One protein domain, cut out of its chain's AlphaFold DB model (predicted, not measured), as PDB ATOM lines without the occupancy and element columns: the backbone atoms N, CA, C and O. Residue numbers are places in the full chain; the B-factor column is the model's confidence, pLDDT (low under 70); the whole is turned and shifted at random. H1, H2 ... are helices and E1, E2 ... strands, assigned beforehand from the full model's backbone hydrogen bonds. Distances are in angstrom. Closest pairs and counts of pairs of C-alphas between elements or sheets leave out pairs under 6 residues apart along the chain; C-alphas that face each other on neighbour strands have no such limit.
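This is residues 56 to 139 of the 141 residues of an uncharacterized protein of Thalassospira profundimaris (UniProt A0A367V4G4). A small, strongly twisted sheet of five strands curls like part of a barrel and folds back on itself, E4 and E3 facing E1 and E5, with the long E2 as the hinge; a tail, residues 122 to 139, sticks out from this body and holds the one short helix, H1. The printed part has 84 residues, in the order E1, E2, E3, E4, E5, H1, and is mostly strand. The sheet's order is E4, E3, E2, E1, E5, antiparallel throughout. The whole is only just compact, close to loose, with a radius of gyration of the C-alphas of 14.2 A and spans of 41 by 29 by 26 A.

E1, residues 56 to 59, begins at C-alpha 56 (-22.412, -26.763, -20.980) and is 9.8 A long. E2, residues 67 to 80, measures 26.0 A and bends by 108 degrees at residue 77. E3, residues 86 to 95, measures 26.4 A, and E4, residues 98 to 104, 18.9 A. E5, residues 116 to 119, measures 10.0 A. H1, residues 129 to 137, measures 13.8 A and ends at C-alpha 137 (-33.509, -37.202, -10.339).

E1 to E4 form a meander, each strand the antiparallel neighbour of the one before. E2 pairs with E1 over residues 67 to 70, N 57 and O 69 at 2.9 A, and with E3 over 71 to 80, N 74 and O 90 at 2.8 A. In the hairpin of E3 and E4, N 91 and O 102 are 2.9 A apart. Edge strand E5 is antiparallel to E1, N 58 and O 117 at 2.8 A. Between the folded sheet's leaves, the closest C-alphas of E4 and E5, Phe 104 and Val 118, are 7.2 A apart. H1 is not on the sheet; 0 of its 5 O i to N i+4 pairs and 1 of its 6 O i to N i+3 pairs are within hydrogen-bond range.

The C-alphas farthest apart, Asp 81 and Gly 127, are 41.3 A apart. The printed part has no cut; E4 to E5 is the long link. pLDDT is under 70 at residue 63 and residues 123 to 139.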
ATOM      1  N   LEU A  56     -23.433 -25.930 -21.596       92.75
ATOM      2  CA  LEU A  56     -22.412 -26.763 -20.980       92.75
ATOM      3  C   LEU A  56     -21.093 -25.998 -20.956       92.75
ATOM      4  O   LEU A  56     -20.810 -25.219 -21.863       92.75
ATOM      5  N   VAL A  57     -20.272 -26.260 -19.945       91.88
ATOM      6  CA  VAL A  57     -18.882 -25.804 -19.899       91.88
ATOM      7  C   VAL A  57     -17.982 -26.984 -20.238       91.88
ATOM      8  O   VAL A  57     -17.992 -28.008 -19.555       91.88
ATOM      9  N   LEU A  58     -17.215 -26.839 -21.310       90.81
ATOM     10  CA  LEU A  58     -16.105 -27.707 -21.661       90.81
ATOM     11  C   LEU A  58     -14.858 -27.251 -20.917       90.81
ATOM     12  O   LEU A  58     -14.586 -26.055 -20.849       90.81
ATOM     13  N   CYS A  59     -14.097 -28.208 -20.409       89.00
ATOM     14  CA  CYS A  59     -12.738 -28.010 -19.930       89.00
ATOM     15  C   CYS A  59     -11.826 -28.858 -20.820       89.00
ATOM     16  O   CYS A  59     -11.993 -30.077 -20.862       89.00
ATOM     17  N   ASP A  60     -10.915 -28.224 -21.555       85.50
ATOM     18  CA  ASP A  60      -9.919 -28.886 -22.410       85.50
ATOM     19  C   ASP A  60      -8.520 -28.371 -22.036       85.50
ATOM     20  O   ASP A  60      -7.934 -27.559 -22.756       85.50
ATOM     21  N   PRO A  61      -8.010 -28.748 -20.847       81.81
ATOM     22  CA  PRO A  61      -6.757 -28.215 -20.350       81.81
ATOM     23  C   PRO A  61      -5.579 -28.837 -21.103       81.81
ATOM     24  O   PRO A  61      -5.557 -30.037 -21.375       81.81
ATOM     25  N   HIS A  62      -4.518 -28.057 -21.333       74.31
ATOM     26  CA  HIS A  62      -3.273 -28.578 -21.923       74.31
ATOM     27  C   HIS A  62      -2.655 -29.749 -21.138       74.31
ATOM     28  O   HIS A  62      -1.886 -30.537 -21.690       74.31
ATOM     29  N   LYS A  63      -2.962 -29.854 -19.840       69.12
ATOM     30  CA  LYS A  63      -2.578 -30.967 -18.970       69.12
ATOM     31  C   LYS A  63      -3.756 -31.359 -18.084       69.12
ATOM     32  O   LYS A  63      -4.225 -30.542 -17.298       69.12
ATOM     33  N   GLY A  64      -4.164 -32.624 -18.150       71.00
ATOM     34  CA  GLY A  64      -5.216 -33.188 -17.303       71.00
ATOM     35  C   GLY A  64      -6.376 -33.785 -18.104       71.00
ATOM     36  O   GLY A  64      -6.324 -33.817 -19.332       71.00
ATOM     37  N   PRO A  65      -7.401 -34.312 -17.417       74.38
ATOM     38  CA  PRO A  65      -8.573 -34.863 -18.075       74.38
ATOM     39  C   PRO A  65      -9.458 -33.740 -18.620       74.38
ATOM     40  O   PRO A  65      -9.861 -32.840 -17.880       74.38
ATOM     41  N   ALA A  66      -9.797 -33.830 -19.904       84.81
ATOM     42  CA  ALA A  66     -10.866 -33.025 -20.471       84.81
ATOM     43  C   ALA A  66     -12.215 -33.432 -19.858       84.81
ATOM     44  O   ALA A  66     -12.441 -34.599 -19.518       84.81
ATOM     45  N   GLY A  67     -13.117 -32.468 -19.711       86.00
ATOM     46  CA  GLY A  67     -14.391 -32.656 -19.028       86.00
ATOM     47  C   GLY A  67     -15.511 -31.819 -19.626       86.00
ATOM     48  O   GLY A  67     -15.289 -30.843 -20.340       86.00
ATOM     49  N   THR A  68     -16.745 -32.216 -19.337       90.56
ATOM     50  CA  THR A  68     -17.945 -31.463 -19.706       90.56
ATOM     51  C   THR A  68     -18.850 -31.366 -18.493       90.56
ATOM     52  O   THR A  68     -19.175 -32.378 -17.874       90.56
ATOM     53  N   PHE A  69     -19.260 -30.147 -18.162       89.88
ATOM     54  CA  PHE A  69     -20.017 -29.848 -16.955       89.88
ATOM     55  C   PHE A  69     -21.323 -29.143 -17.306       89.88
ATOM     56  O   PHE A  69     -21.359 -28.264 -18.170       89.88
ATOM     57  N   GLY A  70     -22.403 -29.519 -16.617       89.94
ATOM     58  CA  GLY A  70     -23.660 -28.776 -16.667       89.94
ATOM     59  C   GLY A  70     -23.459 -27.370 -16.108       89.94
ATOM     60  O   GLY A  70     -22.869 -27.216 -15.035       89.94
ATOM     61  N   ALA A  71     -23.930 -26.360 -16.836       91.94
ATOM     62  CA  ALA A  71     -23.696 -24.966 -16.496       91.94
ATOM     63  C   ALA A  71     -24.988 -24.144 -16.518       91.94
ATOM     64  O   ALA A  71     -25.974 -24.509 -17.159       91.94
ATOM     65  N   GLN A  72     -24.979 -23.031 -15.791       92.75
ATOM     66  CA  GLN A  72     -26.098 -22.102 -15.692       92.75
ATOM     67  C   GLN A  72     -25.608 -20.664 -15.804       92.75
ATOM     68  O   GLN A  72     -24.614 -20.287 -15.181       92.75
ATOM     69  N   VAL A  73     -26.338 -19.869 -16.583       94.31
ATOM     70  CA  VAL A  73     -26.130 -18.426 -16.699       94.31
ATOM     71  C   VAL A  73     -26.739 -17.748 -15.480       94.31
ATOM     72  O   VAL A  73     -27.911 -17.953 -15.179       94.31
ATOM     73  N   GLN A  74     -25.943 -16.940 -14.789       94.06
ATOM     74  CA  GLN A  74     -26.378 -16.167 -13.628       94.06
ATOM     75  C   GLN A  74     -26.785 -14.750 -14.020       94.06
ATOM     76  O   GLN A  74     -27.805 -14.236 -13.568       94.06
ATOM     77  N   SER A  75     -25.985 -14.100 -14.863       94.06
ATOM     78  CA  SER A  75     -26.245 -12.732 -15.292       94.06
ATOM     79  C   SER A  75     -25.593 -12.431 -16.634       94.06
ATOM     80  O   SER A  75     -24.676 -13.119 -17.081       94.06
ATOM     81  N   MET A  76     -26.084 -11.377 -17.277       95.25
ATOM     82  CA  MET A  76     -25.491 -10.785 -18.466       95.25
ATOM     83  C   MET A  76     -25.106  -9.349 -18.125       95.25
ATOM     84  O   MET A  76     -25.921  -8.606 -17.577       95.25
ATOM     85  N   ALA A  77     -23.892  -8.954 -18.488       93.50
ATOM     86  CA  ALA A  77     -23.418  -7.588 -18.354       93.50
ATOM     87  C   ALA A  77     -23.076  -7.017 -19.741       93.50
ATOM     88  O   ALA A  77     -22.475  -7.715 -20.563       93.50
ATOM     89  N   PRO A  78     -23.459  -5.761 -20.033       92.44
ATOM     90  CA  PRO A  78     -23.160  -5.126 -21.315       92.44
ATOM     91  C   PRO A  78     -21.666  -4.821 -21.496       92.44
ATOM     92  O   PRO A  78     -21.223  -4.686 -22.629       92.44
ATOM     93  N   SER A  79     -20.910  -4.731 -20.398       93.50
ATOM     94  CA  SER A  79     -19.464  -4.518 -20.379       93.50
ATOM     95  C   SER A  79     -18.861  -5.252 -19.181       93.50
ATOM     96  O   SER A  79     -19.395  -5.162 -18.073       93.50
ATOM     97  N   VAL A  80     -17.790  -6.007 -19.421       91.88
ATOM     98  CA  VAL A  80     -17.085  -6.809 -18.417       91.88
ATOM     99  C   VAL A  80     -15.582  -6.578 -18.554       91.88
ATOM    100  O   VAL A  80     -15.011  -6.831 -19.615       91.88
ATOM    101  N   ASP A  81     -14.922  -6.167 -17.471       91.00
ATOM    102  CA  ASP A  81     -13.471  -5.913 -17.451       91.00
ATOM    103  C   ASP A  81     -12.658  -7.158 -17.835       91.00
ATOM    104  O   ASP A  81     -11.709  -7.082 -18.615       91.00
ATOM    105  N   ASP A  82     -13.089  -8.333 -17.366       88.81
ATOM    106  CA  ASP A  82     -12.483  -9.633 -17.683       88.81
ATOM    107  C   ASP A  82     -12.532  -9.974 -19.178       88.81
ATOM    108  O   ASP A  82     -11.776 -10.829 -19.630       88.81
ATOM    109  N   LEU A  83     -13.406  -9.307 -19.935       90.19
ATOM    110  CA  LEU A  83     -13.565  -9.438 -21.380       90.19
ATOM    111  C   LEU A  83     -13.158  -8.149 -22.112       90.19
ATOM    112  O   LEU A  83     -13.634  -7.894 -23.213       90.19
ATOM    113  N   GLN A  84     -12.299  -7.318 -21.508       91.00
ATOM    114  CA  GLN A  84     -11.808  -6.061 -22.095       91.00
ATOM    115  C   GLN A  84     -12.941  -5.089 -22.478       91.00
ATOM    116  O   GLN A  84     -12.909  -4.447 -23.526       91.00
ATOM    117  N   GLY A  85     -13.970  -5.003 -21.631       89.19
ATOM    118  CA  GLY A  85     -15.120  -4.120 -21.836       89.19
ATOM    119  C   GLY A  85     -16.158  -4.654 -22.826       89.19
ATOM    120  O   GLY A  85     -17.107  -3.948 -23.159       89.19
ATOM    121  N   GLN A  86     -16.006  -5.896 -23.293       90.88
ATOM    122  CA  GLN A  86     -17.000  -6.549 -24.138       90.88
ATOM    123  C   GLN A  86     -18.184  -7.067 -23.318       90.88
ATOM    124  O   GLN A  86     -18.093  -7.315 -22.111       90.88
ATOM    125  N   LYS A  87     -19.310  -7.263 -24.008       93.31
ATOM    126  CA  LYS A  87     -20.497  -7.910 -23.449       93.31
ATOM    127  C   LYS A  87     -20.165  -9.335 -23.003       93.31
ATOM    128  O   LYS A  87     -19.556 -10.094 -23.757       93.31
ATOM    129  N   GLY A  88     -20.633  -9.708 -21.815       95.00
ATOM    130  CA  GLY A  88     -20.342 -11.008 -21.221       95.00
ATOM    131  C   GLY A  88     -21.491 -11.613 -20.434       95.00
ATOM    132  O   GLY A  88     -22.419 -10.925 -19.998       95.00
ATOM    133  N   TRP A  89     -21.386 -12.919 -20.218       96.44
ATOM    134  CA  TRP A  89     -22.303 -13.711 -19.410       96.44
ATOM    135  C   TRP A  89     -21.542 -14.377 -18.274       96.44
ATOM    136  O   TRP A  89     -20.520 -15.032 -18.492       96.44
ATOM    137  N   LEU A  90     -22.041 -14.200 -17.053       96.00
ATOM    138  CA  LEU A  90     -21.523 -14.884 -15.882       96.00
ATOM    139  C   LEU A  90     -22.134 -16.275 -15.854       96.00
ATOM    140  O   LEU A  90     -23.349 -16.425 -15.714       96.00
ATOM    141  N   VAL A  91     -21.288 -17.287 -15.967       95.81
ATOM    142  CA  VAL A  91     -21.704 -18.686 -15.968       95.81
ATOM    143  C   VAL A  91     -21.141 -19.380 -14.743       95.81
ATOM    144  O   VAL A  91     -19.979 -19.197 -14.388       95.81
ATOM    145  N   THR A  92     -21.976 -20.197 -14.110       95.88
ATOM    146  CA  THR A  92     -21.617 -21.068 -12.987       95.88
ATOM    147  C   THR A  92     -21.762 -22.530 -13.377       95.88
ATOM    148  O   THR A  92     -22.722 -22.889 -14.057       95.88
ATOM    149  N   TRP A  93     -20.844 -23.380 -12.930       94.19
ATOM    150  CA  TRP A  93     -20.906 -24.831 -13.128       94.19
ATOM    151  C   TRP A  93     -20.352 -25.559 -11.906       94.19
ATOM    152  O   TRP A  93     -19.663 -24.965 -11.073       94.19
ATOM    153  N   SER A  94     -20.662 -26.850 -11.784       92.00
ATOM    154  CA  SER A  94     -20.096 -27.700 -10.737       92.00
ATOM    155  C   SER A  94     -19.095 -28.685 -11.325       92.00
ATOM    156  O   SER A  94     -19.404 -29.426 -12.254       92.00
ATOM    157  N   GLU A  95     -17.901 -28.704 -10.749       88.12
ATOM    158  CA  GLU A  95     -16.798 -29.572 -11.135       88.12
ATOM    159  C   GLU A  95     -16.232 -30.221  -9.871       88.12
ATOM    160  O   GLU A  95     -15.839 -29.531  -8.929       88.12
ATOM    161  N   HIS A  96     -16.231 -31.556  -9.825       86.00
ATOM    162  CA  HIS A  96     -15.753 -32.338  -8.675       86.00
ATOM    163  C   HIS A  96     -16.335 -31.876  -7.319       86.00
ATOM    164  O   HIS A  96     -15.635 -31.816  -6.310       86.00
ATOM    165  N   GLY A  97     -17.620 -31.504  -7.300       86.06
ATOM    166  CA  GLY A  97     -18.317 -31.040  -6.095       86.06
ATOM    167  C   GLY A  97     -18.024 -29.590  -5.693       86.06
ATOM    168  O   GLY A  97     -18.570 -29.120  -4.698       86.06
ATOM    169  N   ARG A  98     -17.209 -28.856  -6.460       88.44
ATOM    170  CA  ARG A  98     -16.956 -27.423  -6.259       88.44
ATOM    171  C   ARG A  98     -17.721 -26.609  -7.287       88.44
ATOM    172  O   ARG A  98     -17.758 -26.966  -8.460       88.44
ATOM    173  N   VAL A  99     -18.336 -25.517  -6.845       93.06
ATOM    174  CA  VAL A  99     -18.962 -24.550  -7.751       93.06
ATOM    175  C   VAL A  99     -17.885 -23.591  -8.238       93.06
ATOM    176  O   VAL A  99     -17.146 -23.022  -7.435       93.06
ATOM    177  N   LYS A 100     -17.786 -23.439  -9.555       94.19
ATOM    178  CA  LYS A 100     -16.919 -22.473 -10.226       94.19
ATOM    179  C   LYS A 100     -17.773 -21.459 -10.973       94.19
ATOM    180  O   LYS A 100     -18.930 -21.728 -11.299       94.19
ATOM    181  N   SER A 101     -17.185 -20.301 -11.237       94.62
ATOM    182  CA  SER A 101     -17.802 -19.236 -12.018       94.62
ATOM    183  C   SER A 101     -16.782 -18.567 -12.927       94.62
ATOM    184  O   SER A 101     -15.604 -18.471 -12.576       94.62
ATOM    185  N   GLY A 102     -17.250 -18.058 -14.060       94.69
ATOM    186  CA  GLY A 102     -16.424 -17.341 -15.022       94.69
ATOM    187  C   GLY A 102     -17.267 -16.469 -15.940       94.69
ATOM    188  O   GLY A 102     -18.445 -16.750 -16.170       94.69
ATOM    189  N   TRP A 103     -16.653 -15.400 -16.439       96.25
ATOM    190  CA  TRP A 103     -17.228 -14.569 -17.488       96.25
ATOM    191  C   TRP A 103     -16.847 -15.123 -18.855       96.25
ATOM    192  O   TRP A 103     -15.668 -15.403 -19.103       96.25
ATOM    193  N   PHE A 104     -17.846 -15.243 -19.725       95.38
ATOM    194  CA  PHE A 104     -17.692 -15.730 -21.089       95.38
ATOM    195  C   PHE A 104     -18.298 -14.749 -22.094       95.38
ATOM    196  O   PHE A 104     -19.303 -14.095 -21.806       95.38
ATOM    197  N   ASP A 105     -17.671 -14.633 -23.260       93.62
ATOM    198  CA  ASP A 105     -18.127 -13.795 -24.373       93.62
ATOM    199  C   ASP A 105     -19.228 -14.478 -25.210       93.62
ATOM    200  O   ASP A 105     -19.662 -15.592 -24.921       93.62
ATOM    201  N   GLY A 106     -19.691 -13.832 -26.285       89.38
ATOM    202  CA  GLY A 106     -20.705 -14.403 -27.186       89.38
ATOM    203  C   GLY A 106     -20.279 -15.703 -27.884       89.38
ATOM    204  O   GLY A 106     -21.122 -16.472 -28.340       89.38
ATOM    205  N   GLU A 107     -18.981 -15.990 -27.947       89.19
ATOM    206  CA  GLU A 107     -18.443 -17.228 -28.512       89.19
ATOM    207  C   GLU A 107     -18.214 -18.321 -27.459       89.19
ATOM    208  O   GLU A 107     -17.706 -19.404 -27.785       89.19
ATOM    209  N   GLY A 108     -18.552 -18.040 -26.200       89.75
ATOM    210  CA  GLY A 108     -18.339 -18.935 -25.075       89.75
ATOM    211  C   GLY A 108     -16.903 -18.971 -24.572       89.75
ATOM    212  O   GLY A 108     -16.561 -19.898 -23.847       89.75
ATOM    213  N   ARG A 109     -16.035 -18.029 -24.952       91.44
ATOM    214  CA  ARG A 109     -14.636 -17.981 -24.502       91.44
ATOM    215  C   ARG A 109     -14.496 -17.116 -23.259       91.44
ATOM    216  O   ARG A 109     -15.178 -16.107 -23.112       91.44
ATOM    217  N   SER A 110     -13.563 -17.492 -22.389       92.19
ATOM    218  CA  SER A 110     -13.124 -16.656 -21.274       92.19
ATOM    219  C   SER A 110     -11.665 -16.259 -21.467       92.19
ATOM    220  O   SER A 110     -10.826 -17.113 -21.747       92.19
ATOM    221  N   LEU A 111     -11.338 -14.976 -21.280       88.50
ATOM    222  CA  LEU A 111      -9.945 -14.514 -21.352       88.50
ATOM    223  C   LEU A 111      -9.138 -14.915 -20.111       88.50
ATOM    224  O   LEU A 111      -7.943 -15.179 -20.210       88.50
ATOM    225  N   LYS A 112      -9.783 -14.986 -18.938       89.94
ATOM    226  CA  LYS A 112      -9.130 -15.402 -17.684       89.94
ATOM    227  C   LYS A 112      -9.014 -16.916 -17.534       89.94
ATOM    228  O   LYS A 112      -8.201 -17.387 -16.742       89.94
ATOM    229  N   GLN A 113      -9.846 -17.671 -18.244       90.19
ATOM    230  CA  GLN A 113      -9.949 -19.124 -18.130       90.19
ATOM    231  C   GLN A 113      -9.922 -19.760 -19.529       90.19
ATOM    232  O   GLN A 113     -10.948 -20.259 -19.985       90.19
ATOM    233  N   PRO A 114      -8.765 -19.745 -20.223       87.38
ATOM    234  CA  PRO A 114      -8.665 -20.195 -21.615       87.38
ATOM    235  C   PRO A 114      -8.931 -21.696 -21.794       87.38
ATOM    236  O   PRO A 114      -9.361 -22.111 -22.867       87.38
ATOM    237  N   ASP A 115      -8.722 -22.496 -20.743       89.38
ATOM    238  CA  ASP A 115      -9.016 -23.936 -20.745       89.38
ATOM    239  C   ASP A 115     -10.526 -24.230 -20.724       89.38
ATOM    240  O   ASP A 115     -10.941 -25.359 -20.997       89.38
ATOM    241  N   TYR A 116     -11.353 -23.236 -20.379       90.75
ATOM    242  CA  TYR A 116     -12.797 -23.384 -20.250       90.75
ATOM    243  C   TYR A 116     -13.523 -22.696 -21.398       90.75
ATOM    244  O   TYR A 116     -13.224 -21.561 -21.776       90.75
ATOM    245  N   ARG A 117     -14.546 -23.372 -21.918       91.62
ATOM    246  CA  ARG A 117     -15.403 -22.826 -22.966       91.62
ATOM    247  C   ARG A 117     -16.859 -23.197 -22.747       91.62
ATOM    248  O   ARG A 117     -17.171 -24.358 -22.505       91.62
ATOM    249  N   VAL A 118     -17.760 -22.236 -22.893       92.06
ATOM    250  CA  VAL A 118     -19.203 -22.486 -22.910       92.06
ATOM    251  C   VAL A 118     -19.630 -22.914 -24.309       92.06
ATOM    252  O   VAL A 118     -19.191 -22.350 -25.309       92.06
ATOM    253  N   ILE A 119     -20.500 -23.914 -24.378       91.06
ATOM    254  CA  ILE A 119     -21.161 -24.344 -25.609       91.06
ATOM    255  C   ILE A 119     -22.640 -24.605 -25.340       91.06
ATOM    256  O   ILE A 119     -23.028 -24.987 -24.234       91.06
ATOM    257  N   ASN A 120     -23.464 -24.502 -26.375       89.69
ATOM    258  CA  ASN A 120     -24.766 -25.151 -26.344       89.69
ATOM    259  C   ASN A 120     -24.587 -26.646 -26.648       89.69
ATOM    260  O   ASN A 120     -23.871 -26.994 -27.596       89.69
ATOM    261  N   PRO A 121     -25.217 -27.555 -25.881       82.94
ATOM    262  CA  PRO A 121     -25.270 -28.951 -26.259       82.94
ATOM    263  C   PRO A 121     -25.964 -29.027 -27.615       82.94
ATOM    264  O   PRO A 121     -27.092 -28.557 -27.773       82.94
ATOM    265  N   LYS A 122     -25.301 -29.631 -28.605       72.12
ATOM    266  CA  LYS A 122     -25.996 -30.011 -29.836       72.12
ATOM    267  C   LYS A 122     -27.137 -30.918 -29.412       72.12
ATOM    268  O   LYS A 122     -26.894 -31.878 -28.679       72.12
ATOM    269  N   THR A 123     -28.361 -30.576 -29.811       48.19
ATOM    270  CA  THR A 123     -29.547 -31.380 -29.523       48.19
ATOM    271  C   THR A 123     -29.187 -32.835 -29.804       48.19
ATOM    272  O   THR A 123     -28.781 -33.130 -30.933       48.19
ATOM    273  N   PRO A 124     -29.248 -33.752 -28.824       42.31
ATOM    274  CA  PRO A 124     -29.110 -35.148 -29.167       42.31
ATOM    275  C   PRO A 124     -30.239 -35.455 -30.143       42.31
ATOM    276  O   PRO A 124     -31.401 -35.199 -29.831       42.31
ATOM    277  N   CYS A 125     -29.906 -35.935 -31.338       30.38
ATOM    278  CA  CYS A 125     -30.876 -36.325 -32.351       30.38
ATOM    279  C   CYS A 125     -31.865 -37.322 -31.729       30.38
ATOM    280  O   CYS A 125     -31.495 -38.478 -31.601       30.38
ATOM    281  N   ALA A 126     -33.040 -36.870 -31.264       32.41
ATOM    282  CA  ALA A 126     -34.225 -37.593 -30.757       32.41
ATOM    283  C   ALA A 126     -34.063 -38.884 -29.899       32.41
ATOM    284  O   ALA A 126     -35.063 -39.480 -29.516       32.41
ATOM    285  N   GLY A 127     -32.852 -39.316 -29.539       33.84
ATOM    286  CA  GLY A 127     -32.566 -40.644 -28.991       33.84
ATOM    287  C   GLY A 127     -31.654 -40.655 -27.764       33.84
ATOM    288  O   GLY A 127     -31.579 -41.675 -27.091       33.84
ATOM    289  N   ALA A 128     -31.012 -39.533 -27.400       34.38
ATOM    290  CA  ALA A 128     -30.210 -39.440 -26.165       34.38
ATOM    291  C   ALA A 128     -30.945 -38.756 -24.993       34.38
ATOM    292  O   ALA A 128     -30.347 -38.475 -23.956       34.38
ATOM    293  N   ILE A 129     -32.256 -38.522 -25.131       39.47
ATOM    294  CA  ILE A 129     -33.110 -37.939 -24.080       39.47
ATOM    295  C   ILE A 129     -33.223 -38.880 -22.858       39.47
ATOM    296  O   ILE A 129     -33.507 -38.428 -21.751       39.47
ATOM    297  N   ALA A 130     -32.910 -40.172 -23.005       35.12
ATOM    298  CA  ALA A 130     -32.981 -41.131 -21.903       35.12
ATOM    299  C   ALA A 130     -31.863 -40.977 -20.845       35.12
ATOM    300  O   ALA A 130     -32.080 -41.342 -19.694       35.12
ATOM    301  N   ALA A 131     -30.693 -40.414 -21.181       36.00
ATOM    302  CA  ALA A 131     -29.552 -40.391 -20.251       36.00
ATOM    303  C   ALA A 131     -29.491 -39.133 -19.360       36.00
ATOM    304  O   ALA A 131     -29.054 -39.205 -18.214       36.00
ATOM    305  N   GLN A 132     -29.959 -37.975 -19.840       39.41
ATOM    306  CA  GLN A 132     -29.879 -36.718 -19.073       39.41
ATOM    307  C   GLN A 132     -30.967 -36.570 -18.002       39.41
ATOM    308  O   GLN A 132     -30.767 -35.841 -17.031       39.41
ATOM    309  N   CYS A 133     -32.082 -37.299 -18.109       32.81
ATOM    310  CA  CYS A 133     -33.123 -37.276 -17.077       32.81
ATOM    311  C   CYS A 133     -32.702 -38.010 -15.783       32.81
ATOM    312  O   CYS A 133     -33.283 -37.762 -14.727       32.81
ATOM    313  N   ALA A 134     -31.669 -38.863 -15.833       35.69
ATOM    314  CA  ALA A 134     -31.154 -39.573 -14.659       35.69
ATOM    315  C   ALA A 134     -30.343 -38.659 -13.717       35.69
ATOM    316  O   ALA A 134     -30.477 -38.758 -12.502       35.69
ATOM    317  N   ILE A 135     -29.579 -37.701 -14.257       40.06
ATOM    318  CA  ILE A 135     -28.665 -36.857 -13.461       40.06
ATOM    319  C   ILE A 135     -29.424 -35.849 -12.579       40.06
ATOM    320  O   ILE A 135     -28.937 -35.449 -11.524       40.06
ATOM    321  N   ILE A 136     -30.639 -35.454 -12.972       41.38
ATOM    322  CA  ILE A 136     -31.453 -34.495 -12.205       41.38
ATOM    323  C   ILE A 136     -32.300 -35.196 -11.126       41.38
ATOM    324  O   ILE A 136     -32.655 -34.566 -10.132       41.38
ATOM    325  N   ARG A 137     -32.604 -36.496 -11.266       35.03
ATOM    326  CA  ARG A 137     -33.509 -37.202 -10.339       35.03
ATOM    327  C   ARG A 137     -32.837 -37.800  -9.100       35.03
ATOM    328  O   ARG A 137     -33.526 -37.986  -8.107       35.03
ATOM    329  N   GLU A 138     -31.527 -38.031  -9.094       37.19
ATOM    330  CA  GLU A 138     -30.846 -38.637  -7.930       37.19
ATOM    331  C   GLU A 138     -30.578 -37.679  -6.754       37.19
ATOM    332  O   GLU A 138     -30.091 -38.109  -5.714       37.19
ATOM    333  N   ARG A 139     -30.911 -36.384  -6.866       40.25
ATOM    334  CA  ARG A 139     -30.777 -35.421  -5.751       40.25
ATOM    335  C   ARG A 139     -32.067 -35.137  -4.980       40.25
ATOM    336  O   ARG A 139     -32.057 -34.275  -4.104       40.25
TER     337      ARG A 139